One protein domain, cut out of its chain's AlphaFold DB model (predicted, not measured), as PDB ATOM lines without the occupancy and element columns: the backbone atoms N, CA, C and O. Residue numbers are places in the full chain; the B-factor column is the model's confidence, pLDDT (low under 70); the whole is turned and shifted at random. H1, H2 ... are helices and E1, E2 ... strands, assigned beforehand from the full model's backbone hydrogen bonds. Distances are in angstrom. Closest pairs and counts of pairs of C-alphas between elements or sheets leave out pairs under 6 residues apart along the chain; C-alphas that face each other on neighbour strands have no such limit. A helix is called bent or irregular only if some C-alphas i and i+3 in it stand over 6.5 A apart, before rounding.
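AT A GLANCE: This is residues 8 to 95 of the 97 residues of an uncharacterized protein of Ruegeria marisrubri (UniProt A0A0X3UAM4). A long two-strand hairpin, E1 and E2, runs through the middle, with short helices set around it instead of packing on each other. H1 packs on one side, mainly on E2; H3 and the start of H4 come to the other side, mainly at E1, while H2 lies beyond the end opposite the hairpin's loop, whose residues 53 to 58 stick out. The printed part has 88 residues, in the order H1, H2, E1, E2, H3, H4; the class is mixed, helices and strands, and the sheet E1 - E2 is antiparallel. It is compact, with a radius of gyration of the C-alphas of 13.7 A and spans of 43 by 31 by 23 A.

HOW THE PARTS SIT: Start at H1, residues 14 to 20, which touches no helix; its closest C-alpha pair with E2, residues 59 to 66, is Ala 20 and Pro 63, 5.4 A. H2, residues 33 to 38, is apart from E2. E1, residues 44 to 52, bends by 62 degrees at residue 47 and forms the hairpin with E2, at 151 degrees; look for N 44 and O 66, 2.8 A, and N 62 and O 49, 2.9 A. H3, residues 68 to 76, has its closest C-alphas to E1 at Pro 68 and Glu 44, 6.5 A. H4, residues 84 to 93, comes closest to E1 with the C-alphas of Pro 84 and Gly 47, 4.0 A. H3 and H4 are close but not clearly touching, with C-alphas 74 and 84 nearest at 7.6 A. Every O i to N i+4 pair is within hydrogen-bond range in H1, H2 and H3; in H4, 4 of 6 are.

IN THESE COORDINATES: Find C-alpha 14 at (18.751, 11.791, -4.110), where H1 begins. E1 starts at (6.416, 10.573, -3.554) and runs 23.3 A; E2 runs 21.8 A. H4, 14.2 A long, ends at C-alpha 93, (6.578, 28.125, 15.915); it is irregular, with C-alphas 85 and 88 8.2 A apart.

THE WHOLE: The C-alphas farthest apart, of Glu 38 and Cys 95, are 43.6 A apart. The printed part has no cut, and the link from H1 to H2, 12 residues, is long. Look at the B-factors of residues 76 to 95: the model's pLDDT is under 70 there.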
ATOM      1  N   TYR A   8       9.097  20.402  -0.899       76.00
ATOM      2  CA  TYR A   8      10.004  19.519  -0.171       76.00
ATOM      3  C   TYR A   8      10.770  18.594  -1.121       76.00
ATOM      4  O   TYR A   8      11.984  18.480  -0.994       76.00
ATOM      5  N   GLN A   9      10.108  18.055  -2.152       74.56
ATOM      6  CA  GLN A   9      10.751  17.226  -3.184       74.56
ATOM      7  C   GLN A   9      11.894  17.945  -3.908       74.56
ATOM      8  O   GLN A   9      12.834  17.310  -4.370       74.56
ATOM      9  N   ARG A  10      11.839  19.279  -3.990       73.69
ATOM     10  CA  ARG A  10      12.908  20.103  -4.578       73.69
ATOM     11  C   ARG A  10      14.109  20.306  -3.653       73.69
ATOM     12  O   ARG A  10      15.142  20.779  -4.115       73.69
ATOM     13  N   LYS A  11      13.945  20.051  -2.354       76.62
ATOM     14  CA  LYS A  11      14.957  20.290  -1.317       76.62
ATOM     15  C   LYS A  11      15.678  19.018  -0.890       76.62
ATOM     16  O   LYS A  11      16.812  19.124  -0.440       76.62
ATOM     17  N   VAL A  12      15.033  17.860  -1.019       78.19
ATOM     18  CA  VAL A  12      15.643  16.573  -0.676       78.19
ATOM     19  C   VAL A  12      16.676  16.146  -1.704       78.19
ATOM     20  O   VAL A  12      16.502  16.284  -2.917       78.19
ATOM     21  N   THR A  13      17.769  15.601  -1.198       84.06
ATOM     22  CA  THR A  13      18.816  14.978  -1.992       84.06
ATOM     23  C   THR A  13      18.361  13.619  -2.520       84.06
ATOM     24  O   THR A  13      17.485  12.961  -1.959       84.06
ATOM     25  N   LEU A  14      19.006  13.139  -3.589       81.75
ATOM     26  CA  LEU A  14      18.751  11.791  -4.110       81.75
ATOM     27  C   LEU A  14      18.992  10.706  -3.054       81.75
ATOM     28  O   LEU A  14      18.259   9.726  -3.016       81.75
ATOM     29  N   ARG A  15      19.983  10.900  -2.175       84.62
ATOM     30  CA  ARG A  15      20.278   9.970  -1.080       84.62
ATOM     31  C   ARG A  15      19.106   9.874  -0.104       84.62
ATOM     32  O   ARG A  15      18.690   8.773   0.226       84.62
ATOM     33  N   GLU A  16      18.572  11.015   0.320       82.31
ATOM     34  CA  GLU A  16      17.406  11.096   1.209       82.31
ATOM     35  C   GLU A  16      16.167  10.454   0.576       82.31
ATOM     36  O   GLU A  16      15.462   9.698   1.239       82.31
ATOM     37  N   ILE A  17      15.946  10.677  -0.723       81.06
ATOM     38  CA  ILE A  17      14.868  10.017  -1.473       81.06
ATOM     39  C   ILE A  17      15.062   8.498  -1.478       81.06
ATOM     40  O   ILE A  17      14.122   7.763  -1.192       81.06
ATOM     41  N   SER A  18      16.266   8.011  -1.790       84.94
ATOM     42  CA  SER A  18      16.549   6.573  -1.798       84.94
ATOM     43  C   SER A  18      16.340   5.935  -0.429       84.94
ATOM     44  O   SER A  18      15.824   4.826  -0.362       84.94
ATOM     45  N   THR A  19      16.703   6.627   0.653       83.62
ATOM     46  CA  THR A  19      16.449   6.150   2.016       83.62
ATOM     47  C   THR A  19      14.957   6.129   2.344       83.62
ATOM     48  O   THR A  19      14.482   5.114   2.836       83.62
ATOM     49  N   ALA A  20      14.202   7.189   2.026       82.19
ATOM     50  CA  ALA A  20      12.747   7.210   2.231       82.19
ATOM     51  C   ALA A  20      12.040   6.072   1.493       82.19
ATOM     52  O   ALA A  20      11.107   5.473   2.007       82.19
ATOM     53  N   LEU A  21      12.474   5.780   0.270       85.81
ATOM     54  CA  LEU A  21      11.841   4.783  -0.586       85.81
ATOM     55  C   LEU A  21      12.368   3.359  -0.355       85.81
ATOM     56  O   LEU A  21      11.975   2.464  -1.099       85.81
ATOM     57  N   ALA A  22      13.239   3.137   0.638       87.06
ATOM     58  CA  ALA A  22      13.871   1.838   0.876       87.06
ATOM     59  C   ALA A  22      12.850   0.734   1.198       87.06
ATOM     60  O   ALA A  22      12.941  -0.355   0.640       87.06
ATOM     61  N   GLU A  23      11.847   1.050   2.018       84.56
ATOM     62  CA  GLU A  23      10.758   0.124   2.371       84.56
ATOM     63  C   GLU A  23       9.730  -0.043   1.237       84.56
ATOM     64  O   GLU A  23       8.848  -0.888   1.310       84.56
ATOM     65  N   ALA A  24       9.843   0.756   0.168       90.06
ATOM     66  CA  ALA A  24       8.992   0.703  -1.017       90.06
ATOM     67  C   ALA A  24       7.478   0.733  -0.721       90.06
ATOM     68  O   ALA A  24       6.689   0.192  -1.494       90.06
ATOM     69  N   GLU A  25       7.050   1.415   0.342       93.94
ATOM     70  CA  GLU A  25       5.643   1.566   0.717       93.94
ATOM     71  C   GLU A  25       5.305   2.988   1.190       93.94
ATOM     72  O   GLU A  25       6.168   3.785   1.558       93.94
ATOM     73  N   CYS A  26       4.019   3.335   1.151       91.44
ATOM     74  CA  CYS A  26       3.513   4.581   1.721       91.44
ATOM     75  C   CYS A  26       3.473   4.486   3.251       91.44
ATOM     76  O   CYS A  26       2.678   3.710   3.782       91.44
ATOM     77  N   SER A  27       4.185   5.362   3.963       88.94
ATOM     78  CA  SER A  27       4.219   5.359   5.436       88.94
ATOM     79  C   SER A  27       2.862   5.594   6.102       88.94
ATOM     80  O   SER A  27       2.693   5.280   7.274       88.94
ATOM     81  N   HIS A  28       1.880   6.155   5.388       87.81
ATOM     82  CA  HIS A  28       0.556   6.408   5.960       87.81
ATOM     83  C   HIS A  28      -0.432   5.261   5.713       87.81
ATOM     84  O   HIS A  28      -1.205   4.912   6.605       87.81
ATOM     85  N   CYS A  29      -0.520   4.745   4.486       89.56
ATOM     86  CA  CYS A  29      -1.569   3.787   4.118       89.56
ATOM     87  C   CYS A  29      -1.048   2.392   3.776       89.56
ATOM     88  O   CYS A  29      -1.867   1.532   3.470       89.56
ATOM     89  N   GLY A  30       0.271   2.186   3.784       92.06
ATOM     90  CA  GLY A  30       0.903   0.893   3.522       92.06
ATOM     91  C   GLY A  30       0.767   0.387   2.087       92.06
ATOM     92  O   GLY A  30       1.070  -0.768   1.833       92.06
ATOM     93  N   ILE A  31       0.293   1.210   1.138       94.44
ATOM     94  CA  ILE A  31       0.268   0.785  -0.269       94.44
ATOM     95  C   ILE A  31       1.704   0.657  -0.770       94.44
ATOM     96  O   ILE A  31       2.508   1.579  -0.581       94.44
ATOM     97  N   SER A  32       2.007  -0.467  -1.404       95.62
ATOM     98  CA  SER A  32       3.336  -0.736  -1.942       95.62
ATOM     99  C   SER A  32       3.608   0.068  -3.218       95.62
ATOM    100  O   SER A  32       2.706   0.512  -3.935       95.62
ATOM    101  N   ALA A  33       4.888   0.248  -3.534       93.12
ATOM    102  CA  ALA A  33       5.334   0.836  -4.788       93.12
ATOM    103  C   ALA A  33       4.893  -0.014  -5.987       93.12
ATOM    104  O   ALA A  33       4.569   0.548  -7.030       93.12
ATOM    105  N   GLU A  34       4.842  -1.340  -5.836       94.81
ATOM    106  CA  GLU A  34       4.370  -2.267  -6.869       94.81
ATOM    107  C   GLU A  34       2.898  -2.004  -7.217       94.81
ATOM    108  O   GLU A  34       2.579  -1.737  -8.375       94.81
ATOM    109  N   GLU A  35       2.021  -1.929  -6.211       94.56
ATOM    110  CA  GLU A  35       0.598  -1.611  -6.405       94.56
ATOM    111  C   GLU A  35       0.364  -0.219  -7.012       94.56
ATOM    112  O   GLU A  35      -0.621   0.005  -7.720       94.56
ATOM    113  N   LEU A  36       1.243   0.749  -6.731       93.56
ATOM    114  CA  LEU A  36       1.180   2.073  -7.353       93.56
ATOM    115  C   LEU A  36       1.615   2.030  -8.819       93.56
ATOM    116  O   LEU A  36       0.976   2.669  -9.657       93.56
ATOM    117  N   LEU A  37       2.652   1.256  -9.146       93.44
ATOM    118  CA  LEU A  37       3.136   1.107 -10.518       93.44
ATOM    119  C   LEU A  37       2.071   0.495 -11.433       93.44
ATOM    120  O   LEU A  37       1.918   0.964 -12.561       93.44
ATOM    121  N   GLU A  38       1.282  -0.465 -10.942       94.50
ATOM    122  CA  GLU A  38       0.135  -1.026 -11.677       94.50
ATOM    123  C   GLU A  38      -0.907   0.039 -12.059       94.50
ATOM    124  O   GLU A  38      -1.589  -0.074 -13.078       94.50
ATOM    125  N   ARG A  39      -1.006   1.109 -11.264       92.12
ATOM    126  CA  ARG A  39      -1.914   2.247 -11.484       92.12
ATOM    127  C   ARG A  39      -1.266   3.378 -12.286       92.12
ATOM    128  O   ARG A  39      -1.911   4.396 -12.531       92.12
ATOM    129  N   GLY A  40      -0.004   3.224 -12.695       91.56
ATOM    130  CA  GLY A  40       0.781   4.279 -13.342       91.56
ATOM    131  C   GLY A  40       1.206   5.400 -12.387       91.56
ATOM    132  O   GLY A  40       1.556   6.493 -12.833       91.56
ATOM    133  N   GLU A  41       1.174   5.141 -11.083       92.12
ATOM    134  CA  GLU A  41       1.553   6.067 -10.022       92.12
ATOM    135  C   GLU A  41       2.921   5.695  -9.433       92.12
ATOM    136  O   GLU A  41       3.495   4.643  -9.722       92.12
ATOM    137  N   ARG A  42       3.490   6.588  -8.620       90.88
ATOM    138  CA  ARG A  42       4.763   6.366  -7.927       90.88
ATOM    139  C   ARG A  42       4.680   6.902  -6.510       90.88
ATOM    140  O   ARG A  42       3.930   7.843  -6.255       90.88
ATOM    141  N   LEU A  43       5.473   6.323  -5.612       90.00
ATOM    142  CA  LEU A  43       5.707   6.928  -4.308       90.00
ATOM    143  C   LEU A  43       6.393   8.282  -4.477       90.00
ATOM    144  O   LEU A  43       7.263   8.487  -5.325       90.00
ATOM    145  N   GLU A  44       5.978   9.198  -3.628       87.62
ATOM    146  CA  GLU A  44       6.416  10.573  -3.554       87.62
ATOM    147  C   GLU A  44       6.998  10.810  -2.165       87.62
ATOM    148  O   GLU A  44       6.567  10.198  -1.197       87.62
ATOM    149  N   VAL A  45       7.967  11.709  -2.034       85.62
ATOM    150  CA  VAL A  45       8.492  12.089  -0.715       85.62
ATOM    151  C   VAL A  45       7.894  13.438  -0.311       85.62
ATOM    152  O   VAL A  45       7.980  14.389  -1.090       85.62
ATOM    153  N   CYS A  46       7.306  13.562   0.882       82.62
ATOM    154  CA  CYS A  46       6.909  14.864   1.441       82.62
ATOM    155  C   CYS A  46       7.209  14.950   2.927       82.62
ATOM    156  O   CYS A  46       6.647  14.220   3.735       82.62
ATOM    157  N   GLY A  47       8.019  15.950   3.258       78.38
ATOM    158  CA  GLY A  47       8.420  16.267   4.609       78.38
ATOM    159  C   GLY A  47       9.315  15.236   5.251       78.38
ATOM    160  O   GLY A  47       9.756  14.278   4.623       78.38
ATOM    161  N   GLU A  48       9.562  15.483   6.524       79.12
ATOM    162  CA  GLU A  48      10.439  14.698   7.374       79.12
ATOM    163  C   GLU A  48       9.753  14.403   8.703       79.12
ATOM    164  O   GLU A  48       8.918  15.182   9.150       79.12
ATOM    165  N   GLU A  49      10.102  13.294   9.338       74.38
ATOM    166  CA  GLU A  49       9.682  12.929  10.685       74.38
ATOM    167  C   GLU A  49      10.901  12.842  11.602       74.38
ATOM    168  O   GLU A  49      11.970  12.378  11.204       74.38
ATOM    169  N   LEU A  50      10.749  13.318  12.840       75.31
ATOM    170  CA  LEU A  50      11.817  13.261  13.828       75.31
ATOM    171  C   LEU A  50      11.866  11.869  14.447       75.31
ATOM    172  O   LEU A  50      11.045  11.532  15.299       75.31
ATOM    173  N   TYR A  51      12.883  11.109  14.076       75.56
ATOM    174  CA  TYR A  51      13.246   9.880  14.754       75.56
ATOM    175  C   TYR A  51      14.233  10.179  15.873       75.56
ATOM    176  O   TYR A  51      15.173  10.959  15.717       75.56
ATOM    177  N   SER A  52      13.983   9.581  17.033       80.31
ATOM    178  CA  SER A  52      14.892   9.619  18.174       80.31
ATOM    179  C   SER A  52      15.293   8.192  18.502       80.31
ATOM    180  O   SER A  52      14.442   7.382  18.872       80.31
ATOM    181  N   ASP A  53      16.574   7.885  18.358       80.25
ATOM    182  CA  ASP A  53      17.119   6.625  18.840       80.25
ATOM    183  C   ASP A  53      17.255   6.714  20.365       80.25
ATOM    184  O   ASP A  53      17.986   7.543  20.906       80.25
ATOM    185  N   LEU A  54      16.510   5.864  21.071       79.56
ATOM    186  CA  LEU A  54      16.476   5.841  22.532       79.56
ATOM    187  C   LEU A  54      17.798   5.372  23.154       79.56
ATOM    188  O   LEU A  54      18.064   5.678  24.313       79.56
ATOM    189  N   SER A  55      18.606   4.616  22.409       81.50
ATOM    190  CA  SER A  55      19.866   4.049  22.885       81.50
ATOM    191  C   SER A  55      21.037   5.017  22.740       81.50
ATOM    192  O   SER A  55      21.865   5.118  23.645       81.50
ATOM    193  N   SER A  56      21.085   5.766  21.636       84.31
ATOM    194  CA  SER A  56      22.148   6.738  21.350       84.31
ATOM    195  C   SER A  56      21.776   8.177  21.724       84.31
ATOM    196  O   SER A  56      22.657   9.023  21.866       84.31
ATOM    197  N   GLY A  57      20.482   8.473  21.894       81.94
ATOM    198  CA  GLY A  57      19.968   9.836  22.051       81.94
ATOM    199  C   GLY A  57      20.028  10.658  20.759       81.94
ATOM    200  O   GLY A  57      19.722  11.852  20.781       81.94
ATOM    201  N   GLU A  58      20.431  10.044  19.643       82.81
ATOM    202  CA  GLU A  58      20.545  10.714  18.357       82.81
ATOM    203  C   GLU A  58      19.161  11.060  17.805       82.81
ATOM    204  O   GLU A  58      18.204  10.284  17.884       82.81
ATOM    205  N   ARG A  59      19.064  12.263  17.239       77.75
ATOM    206  CA  ARG A  59      17.864  12.794  16.607       77.75
ATOM    207  C   ARG A  59      18.120  12.974  15.125       77.75
ATOM    208  O   ARG A  59      18.944  13.802  14.744       77.75
ATOM    209  N   VAL A  60      17.381  12.238  14.305       79.94
ATOM    210  CA  VAL A  60      17.483  12.294  12.846       79.94
ATOM    211  C   VAL A  60      16.137  12.660  12.242       79.94
ATOM    212  O   VAL A  60      15.087  12.226  12.709       79.94
ATOM    213  N   LEU A  61      16.169  13.491  11.205       77.81
ATOM    214  CA  LEU A  61      14.996  13.805  10.402       77.81
ATOM    215  C   LEU A  61      14.969  12.840   9.220       77.81
ATOM    216  O   LEU A  61      15.903  12.820   8.418       77.81
ATOM    217  N   LEU A  62      13.928  12.013   9.148       78.50
ATOM    218  CA  LEU A  62      13.767  11.028   8.087       78.50
ATOM    219  C   LEU A  62      12.688  11.475   7.101       78.50
ATOM    220  O   LEU A  62      11.566  11.744   7.526       78.50
ATOM    221  N   PRO A  63      12.995  11.558   5.799       83.75
ATOM    222  CA  PRO A  63      12.014  11.899   4.778       83.75
ATOM    223  C   PRO A  63      10.883  10.863   4.704       83.75
ATOM    224  O   PRO A  63      11.135   9.665   4.803       83.75
ATOM    225  N   ILE A  64       9.644  11.316   4.483       85.31
ATOM    226  CA  ILE A  64       8.457  10.445   4.524       85.31
ATOM    227  C   ILE A  64       7.999  10.058   3.107       85.31
ATOM    228  O   ILE A  64       7.618  10.952   2.335       85.31
ATOM    229  N   PRO A  65       7.974   8.758   2.751       89.69
ATOM    230  CA  PRO A  65       7.365   8.269   1.518       89.69
ATOM    231  C   PRO A  65       5.830   8.218   1.626       89.69
ATOM    232  O   PRO A  65       5.252   7.678   2.569       89.69
ATOM    233  N   LEU A  66       5.133   8.757   0.632       89.19
ATOM    234  CA  LEU A  66       3.676   8.809   0.546       89.19
ATOM    235  C   LEU A  66       3.210   8.432  -0.859       89.19
ATOM    236  O   LEU A  66       3.836   8.782  -1.855       89.19
ATOM    237  N   CYS A  67       2.058   7.773  -0.960       91.25
ATOM    238  CA  CYS A  67       1.367   7.663  -2.241       91.25
ATOM    239  C   CYS A  67       0.764   9.022  -2.650       91.25
ATOM    240  O   CYS A  67       0.473   9.841  -1.767       91.25
ATOM    241  N   PRO A  68       0.478   9.260  -3.944       89.00
ATOM    242  CA  PRO A  68      -0.033  10.552  -4.410       89.00
ATOM    243  C   PRO A  68      -1.326  10.993  -3.710       89.00
ATOM    244  O   PRO A  68      -1.526  12.174  -3.428       89.00
ATOM    245  N   SER A  69      -2.195  10.040  -3.354       88.38
ATOM    246  CA  SER A  69      -3.428  10.312  -2.602       88.38
ATOM    247  C   SER A  69      -3.151  10.796  -1.173       88.38
ATOM    248  O   SER A  69      -3.712  11.804  -0.738       88.38
ATOM    249  N   CYS A  70      -2.260  10.120  -0.440       85.88
ATOM    250  CA  CYS A  70      -1.856  10.533   0.907       85.88
ATOM    251  C   CYS A  70      -1.071  11.848   0.886       85.88
ATOM    252  O   CYS A  70      -1.281  12.698   1.747       85.88
ATOM    253  N   HIS A  71      -0.233  12.058  -0.127       84.75
ATOM    254  CA  HIS A  71       0.485  13.310  -0.318       84.75
ATOM    255  C   HIS A  71      -0.477  14.478  -0.573       84.75
ATOM    256  O   HIS A  71      -0.407  15.495   0.116       84.75
ATOM    257  N   ALA A  72      -1.443  14.319  -1.482       82.00
ATOM    258  CA  ALA A  72      -2.463  15.334  -1.734       82.00
ATOM    259  C   ALA A  72      -3.293  15.645  -0.478       82.00
ATOM    260  O   ALA A  72      -3.523  16.818  -0.179       82.00
ATOM    261  N   LYS A  73      -3.682  14.623   0.298       79.06
ATOM    262  CA  LYS A  73      -4.360  14.807   1.593       79.06
ATOM    263  C   LYS A  73      -3.495  15.589   2.582       79.06
ATOM    264  O   LYS A  73      -3.994  16.542   3.165       79.06
ATOM    265  N   ASN A  74      -2.204  15.277   2.703       76.12
ATOM    266  CA  ASN A  74      -1.282  16.029   3.565       76.12
ATOM    267  C   ASN A  74      -1.150  17.510   3.167       76.12
ATOM    268  O   ASN A  74      -0.903  18.359   4.022       76.12
ATOM    269  N   HIS A  75      -1.341  17.843   1.887       74.69
ATOM    270  CA  HIS A  75      -1.356  19.230   1.416       74.69
ATOM    271  C   HIS A  75      -2.705  19.937   1.593       74.69
ATOM    272  O   HIS A  75      -2.723  21.141   1.843       74.69
ATOM    273  N   GLN A  76      -3.821  19.223   1.434       67.88
ATOM    274  CA  GLN A  76      -5.174  19.786   1.544       67.88
ATOM    275  C   GLN A  76      -5.639  19.923   2.995       67.88
ATOM    276  O   GLN A  76      -6.438  20.799   3.313       67.88
ATOM    277  N   ASP A  77      -5.126  19.066   3.867       53.19
ATOM    278  CA  ASP A  77      -5.611  18.874   5.218       53.19
ATOM    279  C   ASP A  77      -4.445  18.959   6.202       53.19
ATOM    280  O   ASP A  77      -3.960  17.964   6.734       53.19
ATOM    281  N   ALA A  78      -4.075  20.177   6.590       51.72
ATOM    282  CA  ALA A  78      -3.567  20.361   7.949       51.72
ATOM    283  C   ALA A  78      -4.763  20.285   8.922       51.72
ATOM    284  O   ALA A  78      -5.057  21.240   9.640       51.72
ATOM    285  N   ARG A  79      -5.503  19.163   8.896       44.47
ATOM    286  CA  ARG A  79      -6.745  18.835   9.627       44.47
ATOM    287  C   ARG A  79      -6.476  18.679  11.131       44.47
ATOM    288  O   ARG A  79      -6.828  17.679  11.743       44.47
ATOM    289  N   ARG A  80      -5.740  19.637  11.706       52.06
ATOM    290  CA  ARG A  80      -4.932  19.529  12.935       52.06
ATOM    291  C   ARG A  80      -3.820  18.470  12.888       52.06
ATOM    292  O   ARG A  80      -3.196  18.226  13.914       52.06
ATOM    293  N   MET A  81      -3.552  17.869  11.729       49.78
ATOM    294  CA  MET A  81      -2.400  16.988  11.520       49.78
ATOM    295  C   MET A  81      -1.209  17.804  11.013       49.78
ATOM    296  O   MET A  81      -1.394  18.773  10.270       49.78
ATOM    297  N   HIS A  82       0.004  17.446  11.442       56.91
ATOM    298  CA  HIS A  82       1.216  18.144  11.015       56.91
ATOM    299  C   HIS A  82       1.433  17.944   9.527       56.91
ATOM    300  O   HIS A  82       1.492  16.815   9.055       56.91
ATOM    301  N   ASN A  83       1.589  19.051   8.803       61.19
ATOM    302  CA  ASN A  83       2.042  19.012   7.425       61.19
ATOM    303  C   ASN A  83       3.546  18.688   7.441       61.19
ATOM    304  O   ASN A  83       4.331  19.539   7.878       61.19
ATOM    305  N   PRO A  84       3.971  17.505   6.963       59.31
ATOM    306  CA  PRO A  84       5.377  17.115   7.001       59.31
ATOM    307  C   PRO A  84       6.256  18.101   6.224       59.31
ATOM    308  O   PRO A  84       7.382  18.411   6.610       59.31
ATOM    309  N   CYS A  85       5.712  18.675   5.151       64.06
ATOM    310  CA  CYS A  85       6.378  19.669   4.328       64.06
ATOM    311  C   CYS A  85       6.537  21.049   5.032       64.06
ATOM    312  O   CYS A  85       7.138  21.962   4.460       64.06
ATOM    313  N   GLN A  86       6.040  21.213   6.270       63.38
ATOM    314  CA  GLN A  86       6.148  22.425   7.098       63.38
ATOM    315  C   GLN A  86       6.889  22.220   8.435       63.38
ATOM    316  O   GLN A  86       6.832  23.109   9.287       63.38
ATOM    317  N   ILE A  87       7.619  21.117   8.650       60.47
ATOM    318  CA  ILE A  87       8.232  20.856   9.967       60.47
ATOM    319  C   ILE A  87       9.207  21.951  10.432       60.47
ATOM    320  O   ILE A  87       9.204  22.300  11.606       60.47
ATOM    321  N   LYS A  88       9.952  22.602   9.527       58.59
ATOM    322  CA  LYS A  88      10.786  23.768   9.888       58.59
ATOM    323  C   LYS A  88       9.965  24.965  10.378       58.59
ATOM    324  O   LYS A  88      10.341  25.637  11.332       58.59
ATOM    325  N   ALA A  89       8.809  25.213   9.760       58.31
ATOM    326  CA  ALA A  89       7.887  26.245  10.237       58.31
ATOM    327  C   ALA A  89       7.313  25.882  11.616       58.31
ATOM    328  O   ALA A  89       7.059  26.764  12.434       58.31
ATOM    329  N   ARG A  90       7.149  24.585  11.898       59.31
ATOM    330  CA  ARG A  90       6.758  24.082  13.214       59.31
ATOM    331  C   ARG A  90       7.868  24.263  14.254       59.31
ATOM    332  O   ARG A  90       7.563  24.800  15.309       59.31
ATOM    333  N   ASN A  91       9.113  23.873  13.971       62.88
ATOM    334  CA  ASN A  91      10.229  24.040  14.913       62.88
ATOM    335  C   ASN A  91      10.380  25.504  15.341       62.88
ATOM    336  O   ASN A  91      10.462  25.789  16.534       62.88
ATOM    337  N   SER A  92      10.272  26.427  14.380       56.62
ATOM    338  CA  SER A  92      10.241  27.866  14.646       56.62
ATOM    339  C   SER A  92       9.018  28.306  15.469       56.62
ATOM    340  O   SER A  92       9.163  29.090  16.402       56.62
ATOM    341  N   ARG A  93       7.813  27.797  15.173       58.53
ATOM    342  CA  ARG A  93       6.578  28.125  15.915       58.53
ATOM    343  C   ARG A  93       6.581  27.601  17.353       58.53
ATOM    344  O   ARG A  93       5.979  28.216  18.225       58.53
ATOM    345  N   GLU A  94       7.180  26.438  17.575       63.66
ATOM    346  CA  GLU A  94       7.166  25.723  18.856       63.66
ATOM    347  C   GLU A  94       8.450  25.943  19.673       63.66
ATOM    348  O   GLU A  94       8.601  25.323  20.722       63.66
ATOM    349  N   CYS A  95       9.347  26.832  19.224       59.47
ATOM    350  CA  CYS A  95      10.633  27.130  19.869       59.47
ATOM    351  C   CYS A  95      11.454  25.862  20.165       59.47
ATOM    352  O   CYS A  95      12.013  25.705  21.251       59.47
TER     353      CYS A  95